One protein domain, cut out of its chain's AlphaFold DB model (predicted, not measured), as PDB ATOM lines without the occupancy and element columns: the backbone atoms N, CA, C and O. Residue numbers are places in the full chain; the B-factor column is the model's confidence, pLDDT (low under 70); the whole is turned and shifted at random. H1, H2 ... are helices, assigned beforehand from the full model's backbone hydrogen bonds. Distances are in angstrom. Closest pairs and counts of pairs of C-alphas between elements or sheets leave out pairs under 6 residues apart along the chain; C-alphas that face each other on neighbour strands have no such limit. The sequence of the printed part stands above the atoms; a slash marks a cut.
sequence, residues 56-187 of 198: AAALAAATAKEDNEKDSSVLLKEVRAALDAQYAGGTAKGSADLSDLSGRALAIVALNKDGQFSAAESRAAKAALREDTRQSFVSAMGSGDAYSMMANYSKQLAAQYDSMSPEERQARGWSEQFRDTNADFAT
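AT A GLANCE: This is residues 56 to 187 of the 198 residues of an uncharacterized protein of Novosphingobium sp (UniProt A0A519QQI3). Short helix H3 is the core of one part of this elongated domain, with H1, H2, H4 and H6 packed on it, and a second part at one far end is made by H5 and H7, packed on each other and running opposite ways. H4, the longest helix, runs from H3 out toward that end, where the chain turns and H5 folds back at an angle to it; H2 makes the opposite end. The printed part has 132 residues with seven named helices, in the order H1 to H7 along the chain, and no named strand; the class is all helix. It is compact, with a radius of gyration of the C-alphas of 16.1 A, and spans 51 by 27 by 24 A.

IN THESE COORDINATES: Find C-alpha 119 at (-18.314, 7.782, -29.393); from there H4, residues 119 to 140, runs 31.8 A to C-alpha 140 at (0.479, 30.139, -42.085). Before it look for H3, residues 103 to 111, then H2, residues 72 to 88 and 24.2 A long, and H1, residues 56 to 69 and 20.4 A long. After it come H5, residues 146 to 163 and 25.6 A long, H6, residues 166 to 172, and H7, residues 176 to 187, ending at C-alpha 187 at (-9.591, 43.620, -47.379).

HOW THE PARTS SIT: Begin at H4, whose residues 121 to 129 alone touch H3 in a helical hairpin; the closest C-alphas, of Ala 110 and Ser 122, are 4.2 A apart, at a steep tilt of 37 degrees, only just past shallow. H3 is the hub, touching four helices. H6 touches it about perpendicular, at 73 degrees, with the C-alphas of Ala 107 and Glu 168 closest at 4.9 A. H2 touches H3 with residues 72 to 79 alone, about perpendicular at 82 degrees, closest at the C-alphas of Leu 76 and Ile 108, 6.6 A. H1 touches H3 with residues 64 to 68 alone, closest at the C-alphas of Ala 64 and Gly 103, 6.2 A. Farther out, H4 and H5 are close but not clearly touching, the C-alphas of Ala 140 and Tyr 153 closest at 6.3 A. H5 and H7 touch at a steep tilt of 39 degrees, opposite ways, with the C-alphas of Ala 151 and Ala 186 closest at 4.4 A. H7 is apart from H3 and H4. In each of the seven helices every O i to N i+4 pair is within hydrogen-bond range.

THE WHOLE: Look to Ala 88 and Asp 145 for the C-alphas farthest apart, 51.6 A. The printed part has no cut. The link from H2 to H3, residues 89 to 102, is long. Mean pLDDT of the printed part is 87.4, with values under 70 at residues 56 to 60 and 142 to 144.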
ATOM      1  N   ALA A  56       2.724  16.051 -48.298       63.62
ATOM      2  CA  ALA A  56       1.597  15.456 -47.568       63.62
ATOM      3  C   ALA A  56       0.375  16.397 -47.510       63.62
ATOM      4  O   ALA A  56      -0.764  15.950 -47.611       63.62
ATOM      5  N   ALA A  57       0.615  17.712 -47.435       63.31
ATOM      6  CA  ALA A  57      -0.432  18.729 -47.492       63.31
ATOM      7  C   ALA A  57      -1.124  18.794 -48.865       63.31
ATOM      8  O   ALA A  57      -2.341  18.942 -48.935       63.31
ATOM      9  N   ALA A  58      -0.371  18.653 -49.962       65.12
ATOM     10  CA  ALA A  58      -0.940  18.616 -51.307       65.12
ATOM     11  C   ALA A  58      -1.778  17.349 -51.535       65.12
ATOM     12  O   ALA A  58      -2.829  17.418 -52.171       65.12
ATOM     13  N   LEU A  59      -1.356  16.213 -50.971       66.56
ATOM     14  CA  LEU A  59      -2.125  14.973 -51.020       66.56
ATOM     15  C   LEU A  59      -3.430  15.091 -50.217       66.56
ATOM     16  O   LEU A  59      -4.496  14.808 -50.752       66.56
ATOM     17  N   ALA A  60      -3.366  15.608 -48.985       68.25
ATOM     18  CA  ALA A  60      -4.549  15.853 -48.158       68.25
ATOM     19  C   ALA A  60      -5.538  16.823 -48.828       68.25
ATOM     20  O   ALA A  60      -6.748  16.597 -48.798       68.25
ATOM     21  N   ALA A  61      -5.035  17.869 -49.492       70.31
ATOM     22  CA  ALA A  61      -5.860  18.803 -50.254       70.31
ATOM     23  C   ALA A  61      -6.517  18.146 -51.481       70.31
ATOM     24  O   ALA A  61      -7.671  18.447 -51.789       70.31
ATOM     25  N   ALA A  62      -5.819  17.237 -52.171       75.88
ATOM     26  CA  ALA A  62      -6.381  16.488 -53.292       75.88
ATOM     27  C   ALA A  62      -7.494  15.533 -52.836       75.88
ATOM     28  O   ALA A  62      -8.574  15.544 -53.424       75.88
ATOM     29  N   THR A  63      -7.276  14.785 -51.749       80.31
ATOM     30  CA  THR A  63      -8.302  13.912 -51.154       80.31
ATOM     31  C   THR A  63      -9.499  14.722 -50.666       80.31
ATOM     32  O   THR A  63     -10.636  14.354 -50.936       80.31
ATOM     33  N   ALA A  64      -9.273  15.863 -50.008       82.75
ATOM     34  CA  ALA A  64     -10.354  16.749 -49.583       82.75
ATOM     35  C   ALA A  64     -11.164  17.280 -50.767       82.75
ATOM     36  O   ALA A  64     -12.391  17.291 -50.707       82.75
ATOM     37  N   LYS A  65     -10.504  17.672 -51.861       83.94
ATOM     38  CA  LYS A  65     -11.191  18.108 -53.078       83.94
ATOM     39  C   LYS A  65     -12.064  16.994 -53.657       83.94
ATOM     40  O   LYS A  65     -13.234  17.236 -53.930       83.94
ATOM     41  N   GLU A  66     -11.512  15.795 -53.812       87.75
ATOM     42  CA  GLU A  66     -12.250  14.646 -54.337       87.75
ATOM     43  C   GLU A  66     -13.444  14.292 -53.442       87.75
ATOM     44  O   GLU A  66     -14.556  14.080 -53.918       87.75
ATOM     45  N   ASP A  67     -13.240  14.265 -52.127       90.06
ATOM     46  CA  ASP A  67     -14.295  13.967 -51.167       90.06
ATOM     47  C   ASP A  67     -15.361  15.055 -51.120       90.06
ATOM     48  O   ASP A  67     -16.523  14.728 -50.909       90.06
ATOM     49  N   ASN A  68     -15.021  16.326 -51.350       88.00
ATOM     50  CA  ASN A  68     -15.978  17.435 -51.424       88.00
ATOM     51  C   ASN A  68     -16.920  17.343 -52.635       88.00
ATOM     52  O   ASN A  68     -18.019  17.892 -52.583       88.00
ATOM     53  N   GLU A  69     -16.543  16.612 -53.683       89.31
ATOM     54  CA  GLU A  69     -17.404  16.355 -54.845       89.31
ATOM     55  C   GLU A  69     -18.363  15.169 -54.620       89.31
ATOM     56  O   GLU A  69     -19.377  15.049 -55.311       89.31
ATOM     57  N   LYS A  70     -18.090  14.304 -53.632       90.81
ATOM     58  CA  LYS A  70     -18.918  13.125 -53.334       90.81
ATOM     59  C   LYS A  70     -20.242  13.487 -52.649       90.81
ATOM     60  O   LYS A  70     -20.364  14.481 -51.927       90.81
ATOM     61  N   ASP A  71     -21.238  12.618 -52.805       92.19
ATOM     62  CA  ASP A  71     -22.433  12.638 -51.959       92.19
ATOM     63  C   ASP A  71     -22.086  12.201 -50.522       92.19
ATOM     64  O   ASP A  71     -21.313  11.260 -50.314       92.19
ATOM     65  N   SER A  72     -22.673  12.858 -49.517       89.19
ATOM     66  CA  SER A  72     -22.356  12.598 -48.106       89.19
ATOM     67  C   SER A  72     -22.685  11.162 -47.676       89.19
ATOM     68  O   SER A  72     -21.975  10.600 -46.843       89.19
ATOM     69  N   SER A  73     -23.712  10.530 -48.257       91.75
ATOM     70  CA  SER A  73     -24.073   9.140 -47.944       91.75
ATOM     71  C   SER A  73     -23.117   8.121 -48.569       91.75
ATOM     72  O   SER A  73     -22.901   7.049 -47.999       91.75
ATOM     73  N   VAL A  74     -22.524   8.454 -49.721       94.50
ATOM     74  CA  VAL A  74     -21.485   7.642 -50.370       94.50
ATOM     75  C   VAL A  74     -20.210   7.702 -49.540       94.50
ATOM     76  O   VAL A  74     -19.722   6.659 -49.105       94.50
ATOM     77  N   LEU A  75     -19.746   8.912 -49.220       94.00
ATOM     78  CA  LEU A  75     -18.536   9.109 -48.426       94.00
ATOM     79  C   LEU A  75     -18.656   8.471 -47.033       94.00
ATOM     80  O   LEU A  75     -17.724   7.828 -46.561       94.00
ATOM     81  N   LEU A  76     -19.822   8.556 -46.385       94.62
ATOM     82  CA  LEU A  76     -20.059   7.883 -45.105       94.62
ATOM     83  C   LEU A  76     -19.860   6.361 -45.194       94.62
ATOM     84  O   LEU A  76     -19.231   5.778 -44.308       94.62
ATOM     85  N   LYS A  77     -20.372   5.717 -46.251       95.00
ATOM     86  CA  LYS A  77     -20.212   4.268 -46.459       95.00
ATOM     87  C   LYS A  77     -18.751   3.895 -46.689       95.00
ATOM     88  O   LYS A  77     -18.293   2.911 -46.114       95.00
ATOM     89  N   GLU A  78     -18.030   4.681 -47.484       94.06
ATOM     90  CA  GLU A  78     -16.598   4.485 -47.736       94.06
ATOM     91  C   GLU A  78     -15.787   4.589 -46.441       94.06
ATOM     92  O   GLU A  78     -14.998   3.697 -46.128       94.06
ATOM     93  N   VAL A  79     -16.045   5.619 -45.628       94.88
ATOM     94  CA  VAL A  79     -15.361   5.813 -44.342       94.88
ATOM     95  C   VAL A  79     -15.667   4.675 -43.370       94.88
ATOM     96  O   VAL A  79     -14.757   4.154 -42.725       94.88
ATOM     97  N   ARG A  80     -16.926   4.234 -43.270       94.56
ATOM     98  CA  ARG A  80     -17.297   3.096 -42.414       94.56
ATOM     99  C   ARG A  80     -16.584   1.817 -42.855       94.56
ATOM    100  O   ARG A  80     -15.982   1.150 -42.016       94.56
ATOM    101  N   ALA A  81     -16.582   1.524 -44.156       94.38
ATOM    102  CA  ALA A  81     -15.895   0.364 -44.716       94.38
ATOM    103  C   ALA A  81     -14.380   0.406 -44.452       94.38
ATOM    104  O   ALA A  81     -13.795  -0.610 -44.075       94.38
ATOM    105  N   ALA A  82     -13.752   1.578 -44.586       92.56
ATOM    106  CA  ALA A  82     -12.335   1.760 -44.293       92.56
ATOM    107  C   ALA A  82     -12.011   1.480 -42.815       92.56
ATOM    108  O   ALA A  82     -11.057   0.761 -42.519       92.56
ATOM    109  N   LEU A  83     -12.818   1.990 -41.880       92.56
ATOM    110  CA  LEU A  83     -12.637   1.729 -40.447       92.56
ATOM    111  C   LEU A  83     -12.883   0.255 -40.093       92.56
ATOM    112  O   LEU A  83     -12.134  -0.329 -39.310       92.56
ATOM    113  N   ASP A  84     -13.893  -0.371 -40.692       92.12
ATOM    114  CA  ASP A  84     -14.201  -1.785 -40.458       92.12
ATOM    115  C   ASP A  84     -13.088  -2.706 -40.963       92.12
ATOM    116  O   ASP A  84     -12.738  -3.673 -40.284       92.12
ATOM    117  N   ALA A  85     -12.462  -2.370 -42.094       92.50
ATOM    118  CA  ALA A  85     -11.285  -3.077 -42.590       92.50
ATOM    119  C   ALA A  85     -10.107  -2.998 -41.602       92.50
ATOM    120  O   ALA A  85      -9.438  -4.004 -41.356       92.50
ATOM    121  N   GLN A  86      -9.883  -1.840 -40.969       92.62
ATOM    122  CA  GLN A  86      -8.842  -1.699 -39.944       92.62
ATOM    123  C   GLN A  86      -9.119  -2.570 -38.713       92.62
ATOM    124  O   GLN A  86      -8.199  -3.188 -38.169       92.62
ATOM    125  N   TYR A  87     -10.378  -2.653 -38.278       92.38
ATOM    126  CA  TYR A  87     -10.768  -3.500 -37.149       92.38
ATOM    127  C   TYR A  87     -10.688  -4.991 -37.477       92.38
ATOM    128  O   TYR A  87     -10.226  -5.771 -36.645       92.38
ATOM    129  N   ALA A  88     -11.065  -5.393 -38.692       91.50
ATOM    130  CA  ALA A  88     -10.873  -6.760 -39.170       91.50
ATOM    131  C   ALA A  88      -9.383  -7.146 -39.219       91.50
ATOM    132  O   ALA A  88      -9.034  -8.293 -38.950       91.50
ATOM    133  N   GLY A  89      -8.503  -6.175 -39.486       87.75
ATOM    134  CA  GLY A  89      -7.045  -6.318 -39.421       87.75
ATOM    135  C   GLY A  89      -6.452  -6.379 -38.006       87.75
ATOM    136  O   GLY A  89      -5.232  -6.414 -37.871       87.75
ATOM    137  N   GLY A  90      -7.276  -6.386 -36.951       86.75
ATOM    138  CA  GLY A  90      -6.832  -6.517 -35.558       86.75
ATOM    139  C   GLY A  90      -6.649  -5.195 -34.809       86.75
ATOM    140  O   GLY A  90      -6.216  -5.205 -33.655       86.75
ATOM    141  N   THR A  91      -7.001  -4.057 -35.415       88.00
ATOM    142  CA  THR A  91      -7.007  -2.770 -34.707       88.00
ATOM    143  C   THR A  91      -8.071  -2.788 -33.611       88.00
ATOM    144  O   THR A  91      -9.213  -3.194 -33.837       88.00
ATOM    145  N   ALA A  92      -7.725  -2.332 -32.407       83.38
ATOM    146  CA  ALA A  92      -8.701  -2.202 -31.331       83.38
ATOM    147  C   ALA A  92      -9.785  -1.174 -31.702       83.38
ATOM    148  O   ALA A  92      -9.491  -0.124 -32.278       83.38
ATOM    149  N   LYS A  93     -11.045  -1.451 -31.342       76.94
ATOM    150  CA  LYS A  93     -12.157  -0.520 -31.590       76.94
ATOM    151  C   LYS A  93     -11.882   0.838 -30.943       76.94
ATOM    152  O   LYS A  93     -11.600   0.905 -29.750       76.94
ATOM    153  N   GLY A  94     -11.996   1.911 -31.726       74.06
ATOM    154  CA  GLY A  94     -11.690   3.275 -31.282       74.06
ATOM    155  C   GLY A  94     -10.218   3.684 -31.406       74.06
ATOM    156  O   GLY A  94      -9.906   4.836 -31.120       74.06
ATOM    157  N   SER A  95      -9.345   2.786 -31.870       83.38
ATOM    158  CA  SER A  95      -7.929   3.060 -32.165       83.38
ATOM    159  C   SER A  95      -7.629   3.065 -33.666       83.38
ATOM    160  O   SER A  95      -6.476   2.899 -34.057       83.38
ATOM    161  N   ALA A  96      -8.661   3.204 -34.502       87.75
ATOM    162  CA  ALA A  96      -8.496   3.301 -35.943       87.75
ATOM    163  C   ALA A  96      -7.640   4.518 -36.317       87.75
ATOM    164  O   ALA A  96      -7.749   5.589 -35.712       87.75
ATOM    165  N   ASP A  97      -6.796   4.339 -37.323       88.75
ATOM    166  CA  ASP A  97      -6.014   5.409 -37.903       88.75
ATOM    167  C   ASP A  97      -6.909   6.302 -38.760       88.75
ATOM    168  O   ASP A  97      -7.576   5.839 -39.690       88.75
ATOM    169  N   LEU A  98      -6.914   7.589 -38.423       89.69
ATOM    170  CA  LEU A  98      -7.688   8.621 -39.105       89.69
ATOM    171  C   LEU A  98      -6.794   9.562 -39.922       89.69
ATOM    172  O   LEU A  98      -7.308  10.517 -40.493       89.69
ATOM    173  N   SER A  99      -5.473   9.334 -39.966       84.25
ATOM    174  CA  SER A  99      -4.538  10.254 -40.634       84.25
ATOM    175  C   SER A  99      -4.745  10.364 -42.140       84.25
ATOM    176  O   SER A  99      -4.371  11.373 -42.722       84.25
ATOM    177  N   ASP A 100      -5.321   9.330 -42.749       83.69
ATOM    178  CA  ASP A 100      -5.522   9.253 -44.196       83.69
ATOM    179  C   ASP A 100      -6.917   9.784 -44.606       83.69
ATOM    180  O   ASP A 100      -7.252   9.804 -45.787       83.69
ATOM    181  N   LEU A 101      -7.747  10.211 -43.641       89.44
ATOM    182  CA  LEU A 101      -9.078  10.763 -43.901       89.44
ATOM    183  C   LEU A 101      -9.007  12.259 -44.225       89.44
ATOM    184  O   LEU A 101      -8.326  13.024 -43.543       89.44
ATOM    185  N   SER A 102      -9.786  12.691 -45.220       91.38
ATOM    186  CA  SER A 102      -9.972  14.112 -45.519       91.38
ATOM    187  C   SER A 102     -10.703  14.860 -44.400       91.38
ATOM    188  O   SER A 102     -11.403  14.264 -43.576       91.38
ATOM    189  N   GLY A 103     -10.622  16.194 -44.412       91.12
ATOM    190  CA  GLY A 103     -11.386  17.055 -43.502       91.12
ATOM    191  C   GLY A 103     -12.893  16.767 -43.523       91.12
ATOM    192  O   GLY A 103     -13.517  16.643 -42.464       91.12
ATOM    193  N   ARG A 104     -13.475  16.534 -44.708       93.62
ATOM    194  CA  ARG A 104     -14.886  16.141 -44.849       93.62
ATOM    195  C   ARG A 104     -15.173  14.755 -44.276       93.62
ATOM    196  O   ARG A 104     -16.155  14.594 -43.550       93.62
ATOM    197  N   ALA A 105     -14.328  13.763 -44.552       94.44
ATOM    198  CA  ALA A 105     -14.480  12.421 -43.991       94.44
ATOM    199  C   ALA A 105     -14.412  12.445 -42.454       94.44
ATOM    200  O   ALA A 105     -15.280  11.886 -41.778       94.44
ATOM    201  N   LEU A 106     -13.446  13.174 -41.886       94.56
ATOM    202  CA  LEU A 106     -13.349  13.409 -40.445       94.56
ATOM    203  C   LEU A 106     -14.602  14.104 -39.898       94.56
ATOM    204  O   LEU A 106     -15.087  13.745 -38.826       94.56
ATOM    205  N   ALA A 107     -15.161  15.069 -40.627       94.69
ATOM    206  CA  ALA A 107     -16.372  15.772 -40.224       94.69
ATOM    207  C   ALA A 107     -17.605  14.861 -40.165       94.69
ATOM    208  O   ALA A 107     -18.376  14.944 -39.208       94.69
ATOM    209  N   ILE A 108     -17.765  13.950 -41.127       95.62
ATOM    210  CA  ILE A 108     -18.839  12.946 -41.115       95.62
ATOM    211  C   ILE A 108     -18.743  12.075 -39.855       95.62
ATOM    212  O   ILE A 108     -19.736  11.920 -39.137       95.62
ATOM    213  N   VAL A 109     -17.544  11.583 -39.523       95.19
ATOM    214  CA  VAL A 109     -17.305  10.778 -38.309       95.19
ATOM    215  C   VAL A 109     -17.536  11.596 -37.035       95.19
ATOM    216  O   VAL A 109     -18.118  11.109 -36.061       95.19
ATOM    217  N   ALA A 110     -17.087  12.852 -37.021       95.19
ATOM    218  CA  ALA A 110     -17.202  13.758 -35.884       95.19
ATOM    219  C   ALA A 110     -18.659  14.126 -35.569       95.19
ATOM    220  O   ALA A 110     -19.035  14.184 -34.392       95.19
ATOM    221  N   LEU A 111     -19.460  14.394 -36.602       95.12
ATOM    222  CA  LEU A 111     -20.873  14.744 -36.464       95.12
ATOM    223  C   LEU A 111     -21.741  13.520 -36.188       95.12
ATOM    224  O   LEU A 111     -22.685  13.636 -35.414       95.12
ATOM    225  N   ASN A 112     -21.412  12.373 -36.790       94.62
ATOM    226  CA  ASN A 112     -22.092  11.095 -36.579       94.62
ATOM    227  C   ASN A 112     -23.628  11.197 -36.652       94.62
ATOM    228  O   ASN A 112     -24.337  10.668 -35.797       94.62
ATOM    229  N   LYS A 113     -24.144  11.917 -37.657       90.69
ATOM    230  CA  LYS A 113     -25.584  12.206 -37.782       90.69
ATOM    231  C   LYS A 113     -26.438  10.937 -37.854       90.69
ATOM    232  O   LYS A 113     -27.531  10.912 -37.302       90.69
ATOM    233  N   ASP A 114     -25.902   9.889 -38.471       88.25
ATOM    234  CA  ASP A 114     -26.597   8.620 -38.701       88.25
ATOM    235  C   ASP A 114     -26.326   7.558 -37.619       88.25
ATOM    236  O   ASP A 114     -26.783   6.422 -37.740       88.25
ATOM    237  N   GLY A 115     -25.548   7.886 -36.579       92.00
ATOM    238  CA  GLY A 115     -25.225   6.957 -35.488       92.00
ATOM    239  C   GLY A 115     -24.350   5.759 -35.891       92.00
ATOM    240  O   GLY A 115     -24.286   4.778 -35.155       92.00
ATOM    241  N   GLN A 116     -23.680   5.825 -37.046       91.94
ATOM    242  CA  GLN A 116     -22.850   4.751 -37.620       91.94
ATOM    243  C   GLN A 116     -21.432   4.682 -37.026       91.94
ATOM    244  O   GLN A 116     -20.672   3.747 -37.294       91.94
ATOM    245  N   PHE A 117     -21.052   5.680 -36.231       93.81
ATOM    246  CA  PHE A 117     -19.753   5.762 -35.573       93.81
ATOM    247  C   PHE A 117     -19.905   5.662 -34.055       93.81
ATOM    248  O   PHE A 117     -20.876   6.118 -33.449       93.81
ATOM    249  N   SER A 118     -18.918   5.054 -33.417       92.94
ATOM    250  CA  SER A 118     -18.813   4.999 -31.965       92.94
ATOM    251  C   SER A 118     -18.430   6.363 -31.381       92.94
ATOM    252  O   SER A 118     -17.804   7.202 -32.031       92.94
ATOM    253  N   ALA A 119     -18.719   6.563 -30.094       92.00
ATOM    254  CA  ALA A 119     -18.314   7.782 -29.393       92.00
ATOM    255  C   ALA A 119     -16.786   7.995 -29.391       92.00
ATOM    256  O   ALA A 119     -16.328   9.136 -29.373       92.00
ATOM    257  N   ALA A 120     -15.999   6.913 -29.403       91.25
ATOM    258  CA  ALA A 120     -14.543   6.983 -29.481       91.25
ATOM    259  C   ALA A 120     -14.083   7.513 -30.847       91.25
ATOM    260  O   ALA A 120     -13.303   8.462 -30.893       91.25
ATOM    261  N   GLU A 121     -14.635   6.979 -31.941       93.25
ATOM    262  CA  GLU A 121     -14.345   7.435 -33.308       93.25
ATOM    263  C   GLU A 121     -14.721   8.909 -33.492       93.25
ATOM    264  O   GLU A 121     -13.893   9.705 -33.932       93.25
ATOM    265  N   SER A 122     -15.918   9.324 -33.061       94.25
ATOM    266  CA  SER A 122     -16.327  10.731 -33.161       94.25
ATOM    267  C   SER A 122     -15.435  11.669 -32.343       94.25
ATOM    268  O   SER A 122     -15.184  12.802 -32.757       94.25
ATOM    269  N   ARG A 123     -14.936  11.236 -31.176       92.50
ATOM    270  CA  ARG A 123     -13.992  12.030 -30.367       92.50
ATOM    271  C   ARG A 123     -12.622  12.130 -31.032       92.50
ATOM    272  O   ARG A 123     -12.058  13.224 -31.050       92.50
ATOM    273  N   ALA A 124     -12.118  11.028 -31.581       92.12
ATOM    274  CA  ALA A 124     -10.854  10.992 -32.307       92.12
ATOM    275  C   ALA A 124     -10.910  11.874 -33.562       92.12
ATOM    276  O   ALA A 124     -10.027  12.704 -33.762       92.12
ATOM    277  N   ALA A 125     -11.998  11.807 -34.332       93.94
ATOM    278  CA  ALA A 125     -12.190  12.642 -35.515       93.94
ATOM    279  C   ALA A 125     -12.264  14.141 -35.174       93.94
ATOM    280  O   ALA A 125     -11.627  14.966 -35.824       93.94
ATOM    281  N   LYS A 126     -12.958  14.507 -34.086       93.44
ATOM    282  CA  LYS A 126     -12.949  15.890 -33.569       93.44
ATOM    283  C   LYS A 126     -11.551  16.349 -33.157       93.44
ATOM    284  O   LYS A 126     -11.224  17.520 -33.326       93.44
ATOM    285  N   ALA A 127     -10.749  15.467 -32.562       91.62
ATOM    286  CA  ALA A 127      -9.373  15.787 -32.197       91.62
ATOM    287  C   ALA A 127      -8.498  15.995 -33.442       91.62
ATOM    288  O   ALA A 127      -7.768  16.981 -33.487       91.62
ATOM    289  N   ALA A 128      -8.646  15.144 -34.459       91.19
ATOM    290  CA  ALA A 128      -7.948  15.272 -35.734       91.19
ATOM    291  C   ALA A 128      -8.283  16.594 -36.449       91.19
ATOM    292  O   ALA A 128      -7.369  17.317 -36.823       91.19
ATOM    293  N   LEU A 129      -9.563  16.985 -36.532       90.44
ATOM    294  CA  LEU A 129      -9.971  18.274 -37.123       90.44
ATOM    295  C   LEU A 129      -9.367  19.490 -36.404       90.44
ATOM    296  O   LEU A 129      -8.972  20.472 -37.038       90.44
ATOM    297  N   ARG A 130      -9.294  19.449 -35.067       89.38
ATOM    298  CA  ARG A 130      -8.658  20.524 -34.288       89.38
ATOM    299  C   ARG A 130      -7.157  20.580 -34.530       89.38
ATOM    300  O   ARG A 130      -6.609  21.671 -34.650       89.38
ATOM    301  N   GLU A 131      -6.511  19.423 -34.588       88.31
ATOM    302  CA  GLU A 131      -5.080  19.338 -34.854       88.31
ATOM    303  C   GLU A 131      -4.746  19.832 -36.264       88.31
ATOM    304  O   GLU A 131      -3.833  20.635 -36.415       88.31
ATOM    305  N   ASP A 132      -5.542  19.467 -37.265       84.50
ATOM    306  CA  ASP A 132      -5.413  19.966 -38.636       84.50
ATOM    307  C   ASP A 132      -5.576  21.497 -38.705       84.50
ATOM    308  O   ASP A 132      -4.742  22.203 -39.270       84.50
ATOM    309  N   THR A 133      -6.577  22.050 -38.007       83.69
ATOM    310  CA  THR A 133      -6.741  23.513 -37.876       83.69
ATOM    311  C   THR A 133      -5.498  24.170 -37.262       83.69
ATOM    312  O   THR A 133      -5.029  25.207 -37.735       83.69
ATOM    313  N   ARG A 134      -4.936  23.565 -36.208       84.62
ATOM    314  CA  ARG A 134      -3.736  24.065 -35.527       84.62
ATOM    315  C   ARG A 134      -2.508  23.995 -36.434       84.62
ATOM    316  O   ARG A 134      -1.723  24.940 -36.457       84.62
ATOM    317  N   GLN A 135      -2.334  22.905 -37.175       82.44
ATOM    318  CA  GLN A 135      -1.234  22.745 -38.127       82.44
ATOM    319  C   GLN A 135      -1.334  23.757 -39.265       82.44
ATOM    320  O   GLN A 135      -0.333  24.389 -39.596       82.44
ATOM    321  N   SER A 136      -2.541  23.985 -39.788       77.31
ATOM    322  CA  SER A 136      -2.788  25.019 -40.790       77.31
ATOM    323  C   SER A 136      -2.383  26.405 -40.280       77.31
ATOM    324  O   SER A 136      -1.632  27.109 -40.953       77.31
ATOM    325  N   PHE A 137      -2.772  26.763 -39.052       77.56
ATOM    326  CA  PHE A 137      -2.348  28.019 -38.428       77.56
ATOM    327  C   PHE A 137      -0.823  28.137 -38.309       77.56
ATOM    328  O   PHE A 137      -0.247  29.143 -38.717       77.56
ATOM    329  N   VAL A 138      -0.156  27.099 -37.797       82.06
ATOM    330  CA  VAL A 138       1.308  27.097 -37.655       82.06
ATOM    331  C   VAL A 138       1.997  27.215 -39.015       82.06
ATOM    332  O   VAL A 138       2.986  27.928 -39.129       82.06
ATOM    333  N   SER A 139       1.466  26.572 -40.058       73.69
ATOM    334  CA  SER A 139       2.013  26.680 -41.415       73.69
ATOM    335  C   SER A 139       1.807  28.060 -42.049       73.69
ATOM    336  O   SER A 139       2.594  28.467 -42.898       73.69
ATOM    337  N   ALA A 140       0.772  28.788 -41.621       70.81
ATOM    338  CA  ALA A 140       0.479  30.139 -42.085       70.81
ATOM    339  C   ALA A 140       1.338  31.214 -41.394       70.81
ATOM    340  O   ALA A 140       1.455  32.328 -41.909       70.81
ATOM    341  N   MET A 141       1.961  30.900 -40.251       73.38
ATOM    342  CA  MET A 141       2.918  31.788 -39.589       73.38
ATOM    343  C   MET A 141       4.239  31.839 -40.371       73.38
ATOM    344  O   MET A 141       5.158  31.056 -40.142       73.38
ATOM    345  N   GLY A 142       4.325  32.774 -41.318       67.75
ATOM    346  CA  GLY A 142       5.555  33.096 -42.043       67.75
ATOM    347  C   GLY A 142       6.447  34.109 -41.316       67.75
ATOM    348  O   GLY A 142       6.158  34.549 -40.208       67.75
ATOM    349  N   SER A 143       7.533  34.528 -41.964       60.47
ATOM    350  CA  SER A 143       8.328  35.694 -41.558       60.47
ATOM    351  C   SER A 143       7.802  36.951 -42.262       60.47
ATOM    352  O   SER A 143       7.814  37.006 -43.491       60.47
ATOM    353  N   GLY A 144       7.347  37.954 -41.511       68.12
ATOM    354  CA  GLY A 144       6.845  39.228 -42.039       68.12
ATOM    355  C   GLY A 144       6.269  40.115 -40.935       68.12
ATOM    356  O   GLY A 144       6.154  39.675 -39.790       68.12
ATOM    357  N   ASP A 145       5.903  41.353 -41.272       80.31
ATOM    358  CA  ASP A 145       5.280  42.270 -40.313       80.31
ATOM    359  C   ASP A 145       3.926  41.732 -39.831       80.31
ATOM    360  O   ASP A 145       3.126  41.204 -40.608       80.31
ATOM    361  N   ALA A 146       3.648  41.894 -38.533       79.69
ATOM    362  CA  ALA A 146       2.484  41.295 -37.877       79.69
ATOM    363  C   ALA A 146       1.152  41.634 -38.574       79.69
ATOM    364  O   ALA A 146       0.268  40.785 -38.666       79.69
ATOM    365  N   TYR A 147       1.021  42.846 -39.118       77.62
ATOM    366  CA  TYR A 147      -0.191  43.297 -39.805       77.62
ATOM    367  C   TYR A 147      -0.456  42.546 -41.115       77.62
ATOM    368  O   TYR A 147      -1.557  42.028 -41.316       77.62
ATOM    369  N   SER A 148       0.543  42.443 -41.997       78.81
ATOM    370  CA  SER A 148       0.389  41.739 -43.275       78.81
ATOM    371  C   SER A 148       0.212  40.234 -43.059       78.81
ATOM    372  O   SER A 148      -0.562  39.595 -43.772       78.81
ATOM    373  N   MET A 149       0.851  39.676 -42.028       81.62
ATOM    374  CA  MET A 149       0.656  38.287 -41.618       81.62
ATOM    375  C   MET A 149      -0.790  38.016 -41.192       81.62
ATOM    376  O   MET A 149      -1.388  37.056 -41.672       81.62
ATOM    377  N   MET A 150      -1.369  38.865 -40.340       82.62
ATOM    378  CA  MET A 150      -2.757  38.706 -39.897       82.62
ATOM    379  C   MET A 150      -3.743  38.840 -41.059       82.62
ATOM    380  O   MET A 150      -4.635  38.007 -41.188       82.62
ATOM    381  N   ALA A 151      -3.565  39.824 -41.948       85.31
ATOM    382  CA  ALA A 151      -4.454  39.998 -43.099       85.31
ATOM    383  C   ALA A 151      -4.391  38.801 -44.066       85.31
ATOM    384  O   ALA A 151      -5.423  38.304 -44.524       85.31
ATOM    385  N   ASN A 152      -3.187  38.287 -44.333       82.88
ATOM    386  CA  ASN A 152      -2.998  37.095 -45.157       82.88
ATOM    387  C   ASN A 152      -3.582  35.844 -44.500       82.88
ATOM    388  O   ASN A 152      -4.207  35.034 -45.184       82.88
ATOM    389  N   TYR A 153      -3.423  35.695 -43.185       85.12
ATOM    390  CA  TYR A 153      -4.012  34.587 -42.449       85.12
ATOM    391  C   TYR A 153      -5.546  34.626 -42.497       85.12
ATOM    392  O   TYR A 153      -6.170  33.623 -42.838       85.12
ATOM    393  N   SER A 154      -6.170  35.787 -42.276       89.00
ATOM    394  CA  SER A 154      -7.625  35.935 -42.417       89.00
ATOM    395  C   SER A 154      -8.104  35.645 -43.841       89.00
ATOM    396  O   SER A 154      -9.098  34.943 -44.027       89.00
ATOM    397  N   LYS A 155      -7.359  36.071 -44.870       88.62
ATOM    398  CA  LYS A 155      -7.663  35.710 -46.265       88.62
ATOM    399  C   LYS A 155      -7.635  34.196 -46.480       88.62
ATOM    400  O   LYS A 155      -8.509  33.652 -47.154       88.62
ATOM    401  N   GLN A 156      -6.642  33.515 -45.910       87.25
ATOM    402  CA  GLN A 156      -6.536  32.058 -45.975       87.25
ATOM    403  C   GLN A 156      -7.689  31.372 -45.240       87.25
ATOM    404  O   GLN A 156      -8.225  30.406 -45.769       87.25
ATOM    405  N   LEU A 157      -8.118  31.875 -44.078       89.69
ATOM    406  CA  LEU A 157      -9.272  31.335 -43.351       89.69
ATOM    407  C   LEU A 157     -10.573  31.445 -44.154       89.69
ATOM    408  O   LEU A 157     -11.331  30.477 -44.218       89.69
ATOM    409  N   ALA A 158     -10.814  32.585 -44.806       89.94
ATOM    410  CA  ALA A 158     -11.972  32.751 -45.684       89.94
ATOM    411  C   ALA A 158     -11.918  31.781 -46.881       89.94
ATOM    412  O   ALA A 158     -12.896  31.095 -47.167       89.94
ATOM    413  N   ALA A 159     -10.754  31.645 -47.526       89.62
ATOM    414  CA  ALA A 159     -10.568  30.696 -48.625       89.62
ATOM    415  C   ALA A 159     -10.738  29.232 -48.179       89.62
ATOM    416  O   ALA A 159     -11.335  28.428 -48.895       89.62
ATOM    417  N   GLN A 160     -10.250  28.884 -46.985       87.75
ATOM    418  CA  GLN A 160     -10.456  27.565 -46.394       87.75
ATOM    419  C   GLN A 160     -11.941  27.294 -46.180       87.75
ATOM    420  O   GLN A 160     -12.422  26.251 -46.617       87.75
ATOM    421  N   TYR A 161     -12.682  28.236 -45.592       91.50
ATOM    422  CA  TYR A 161     -14.130  28.104 -45.441       91.50
ATOM    423  C   TYR A 161     -14.813  27.835 -46.784       91.50
ATOM    424  O   TYR A 161     -15.603  26.894 -46.893       91.50
ATOM    425  N   ASP A 162     -14.485  28.622 -47.812       90.75
ATOM    426  CA  ASP A 162     -15.094  28.511 -49.140       90.75
ATOM    427  C   ASP A 162     -14.804  27.136 -49.777       90.75
ATOM    428  O   ASP A 162     -15.673  26.572 -50.439       90.75
ATOM    429  N   SER A 163     -13.639  26.542 -49.493       87.69
ATOM    430  CA  SER A 163     -13.264  25.195 -49.950       87.69
ATOM    431  C   SER A 163     -13.877  24.033 -49.158       87.69
ATOM    432  O   SER A 163     -13.880  22.909 -49.653       87.69
ATOM    433  N   MET A 164     -14.381  24.268 -47.943       88.62
ATOM    434  CA  MET A 164     -14.916  23.217 -47.070       88.62
ATOM    435  C   MET A 164     -16.343  22.810 -47.440       88.62
ATOM    436  O   MET A 164     -17.172  23.633 -47.826       88.62
ATOM    437  N   SER A 165     -16.662  21.538 -47.210       91.38
ATOM    438  CA  SER A 165     -18.042  21.045 -47.260       91.38
ATOM    439  C   SER A 165     -18.910  21.600 -46.114       91.38
ATOM    440  O   SER A 165     -18.386  22.016 -45.072       91.38
ATOM    441  N   PRO A 166     -20.251  21.571 -46.244       91.06
ATOM    442  CA  PRO A 166     -21.157  21.955 -45.160       91.06
ATOM    443  C   PRO A 166     -20.950  21.142 -43.876       91.06
ATOM    444  O   PRO A 166     -21.003  21.701 -42.778       91.06
ATOM    445  N   GLU A 167     -20.687  19.836 -43.987       92.38
ATOM    446  CA  GLU A 167     -20.403  18.984 -42.833       92.38
ATOM    447  C   GLU A 167     -19.135  19.428 -42.113       92.38
ATOM    448  O   GLU A 167     -19.115  19.501 -40.885       92.38
ATOM    449  N   GLU A 168     -18.087  19.758 -42.862       91.81
ATOM    450  CA  GLU A 168     -16.822  20.191 -42.287       91.81
ATOM    451  C   GLU A 168     -16.934  21.545 -41.591       91.81
ATOM    452  O   GLU A 168     -16.495  21.678 -40.444       91.81
ATOM    453  N   ARG A 169     -17.621  22.512 -42.207       93.38
ATOM    454  CA  ARG A 169     -17.930  23.804 -41.573       93.38
ATOM    455  C   ARG A 169     -18.696  23.606 -40.269       93.38
ATOM    456  O   ARG A 169     -18.326  24.171 -39.241       93.38
ATOM    457  N   GLN A 170     -19.711  22.739 -40.276       93.12
ATOM    458  CA  GLN A 170     -20.487  22.421 -39.080       93.12
ATOM    459  C   GLN A 170     -19.631  21.743 -37.998       93.12
ATOM    460  O   GLN A 170     -19.736  22.099 -36.826       93.12
ATOM    461  N   ALA A 171     -18.778  20.786 -38.366       92.44
ATOM    462  CA  ALA A 171     -17.916  20.074 -37.423       92.44
ATOM    463  C   ALA A 171     -16.858  20.988 -36.785       92.44
ATOM    464  O   ALA A 171     -16.523  20.806 -35.612       92.44
ATOM    465  N   ARG A 172     -16.360  21.979 -37.536       90.44
ATOM    466  CA  ARG A 172     -15.430  23.014 -37.056       90.44
ATOM    467  C   ARG A 172     -16.137  24.178 -36.344       90.44
ATOM    468  O   ARG A 172     -15.475  24.961 -35.669       90.44
ATOM    469  N   GLY A 173     -17.462  24.286 -36.458       91.06
ATOM    470  CA  GLY A 173     -18.246  25.396 -35.906       91.06
ATOM    471  C   GLY A 173     -18.046  26.715 -36.657       91.06
ATOM    472  O   GLY A 173     -18.226  27.783 -36.076       91.06
ATOM    473  N   TRP A 174     -17.639  26.657 -37.923       92.69
ATOM    474  CA  TRP A 174     -17.417  27.838 -38.748       92.69
ATOM    475  C   TRP A 174     -18.733  28.282 -39.380       92.69
ATOM    476  O   TRP A 174     -19.392  27.511 -40.078       92.69
ATOM    477  N   SER A 175     -19.111  29.529 -39.121       94.69
ATOM    478  CA  SER A 175     -20.305  30.159 -39.679       94.69
ATOM    479  C   SER A 175     -19.970  31.037 -40.883       94.69
ATOM    480  O   SER A 175     -18.818  31.404 -41.105       94.69
ATOM    481  N   GLU A 176     -20.999  31.441 -41.622       94.50
ATOM    482  CA  GLU A 176     -20.860  32.444 -42.683       94.50
ATOM    483  C   GLU A 176     -20.340  33.777 -42.120       94.50
ATOM    484  O   GLU A 176     -19.391  34.340 -42.651       94.50
ATOM    485  N   GLN A 177     -20.810  34.178 -40.931       94.62
ATOM    486  CA  GLN A 177     -20.267  35.334 -40.209       94.62
ATOM    487  C   GLN A 177     -18.758  35.215 -39.940       94.62
ATOM    488  O   GLN A 177     -18.039  36.211 -40.030       94.62
ATOM    489  N   PHE A 178     -18.258  34.023 -39.588       93.19
ATOM    490  CA  PHE A 178     -16.820  33.802 -39.416       93.19
ATOM    491  C   PHE A 178     -16.078  34.033 -40.735       93.19
ATOM    492  O   PHE A 178     -15.055  34.718 -40.746       93.19
ATOM    493  N   ARG A 179     -16.600  33.506 -41.845       95.44
ATOM    494  CA  ARG A 179     -16.021  33.708 -43.174       95.44
ATOM    495  C   ARG A 179     -15.996  35.183 -43.567       95.44
ATOM    496  O   ARG A 179     -14.941  35.674 -43.964       95.44
ATOM    497  N   ASP A 180     -17.105  35.892 -43.392       93.62
ATOM    498  CA  ASP A 180     -17.224  37.303 -43.769       93.62
ATOM    499  C   ASP A 180     -16.330  38.198 -42.917       93.62
ATOM    500  O   ASP A 180     -15.578  39.001 -43.456       93.62
ATOM    501  N   THR A 181     -16.281  37.968 -41.602       92.69
ATOM    502  CA  THR A 181     -15.382  38.711 -40.700       92.69
ATOM    503  C   THR A 181     -13.915  38.581 -41.132       92.69
ATOM    504  O   THR A 181     -13.157  39.549 -41.093       92.69
ATOM    505  N   ASN A 182     -13.497  37.388 -41.565       91.00
ATOM    506  CA  ASN A 182     -12.134  37.150 -42.039       91.00
ATOM    507  C   ASN A 182     -11.877  37.755 -43.429       91.00
ATOM    508  O   ASN A 182     -10.793  38.289 -43.673       91.00
ATOM    509  N   ALA A 183     -12.859  37.707 -44.330       91.44
ATOM    510  CA  ALA A 183     -12.769  38.360 -45.632       91.44
ATOM    511  C   ALA A 183     -12.666  39.890 -45.490       91.44
ATOM    512  O   ALA A 183     -11.804  40.504 -46.119       91.44
ATOM    513  N   ASP A 184     -13.472  40.488 -44.613       90.88
ATOM    514  CA  ASP A 184     -13.480  41.927 -44.336       90.88
ATOM    515  C   ASP A 184     -12.188  42.399 -43.672       90.88
ATOM    516  O   ASP A 184     -11.666  43.465 -44.006       90.88
ATOM    517  N   PHE A 185     -11.639  41.611 -42.745       88.25
ATOM    518  CA  PHE A 185     -10.348  41.919 -42.136       88.25
ATOM    519  C   PHE A 185      -9.224  41.905 -43.180       88.25
ATOM    520  O   PHE A 185      -8.393  42.813 -43.222       88.25
ATOM    521  N   ALA A 186      -9.223  40.908 -44.068       86.62
ATOM    522  CA  ALA A 186      -8.224  40.787 -45.122       86.62
ATOM    523  C   ALA A 186      -8.264  41.937 -46.141       86.62
ATOM    524  O   ALA A 186      -7.225  42.279 -46.700       86.62
ATOM    525  N   THR A 187      -9.433  42.523 -46.408       84.62
ATOM    526  CA  THR A 187      -9.591  43.620 -47.379       84.62
ATOM    527  C   THR A 187      -9.362  44.993 -46.754       84.62
ATOM    528  O   THR A 187      -8.628  45.801 -47.317       84.62
TER     529      THR A 187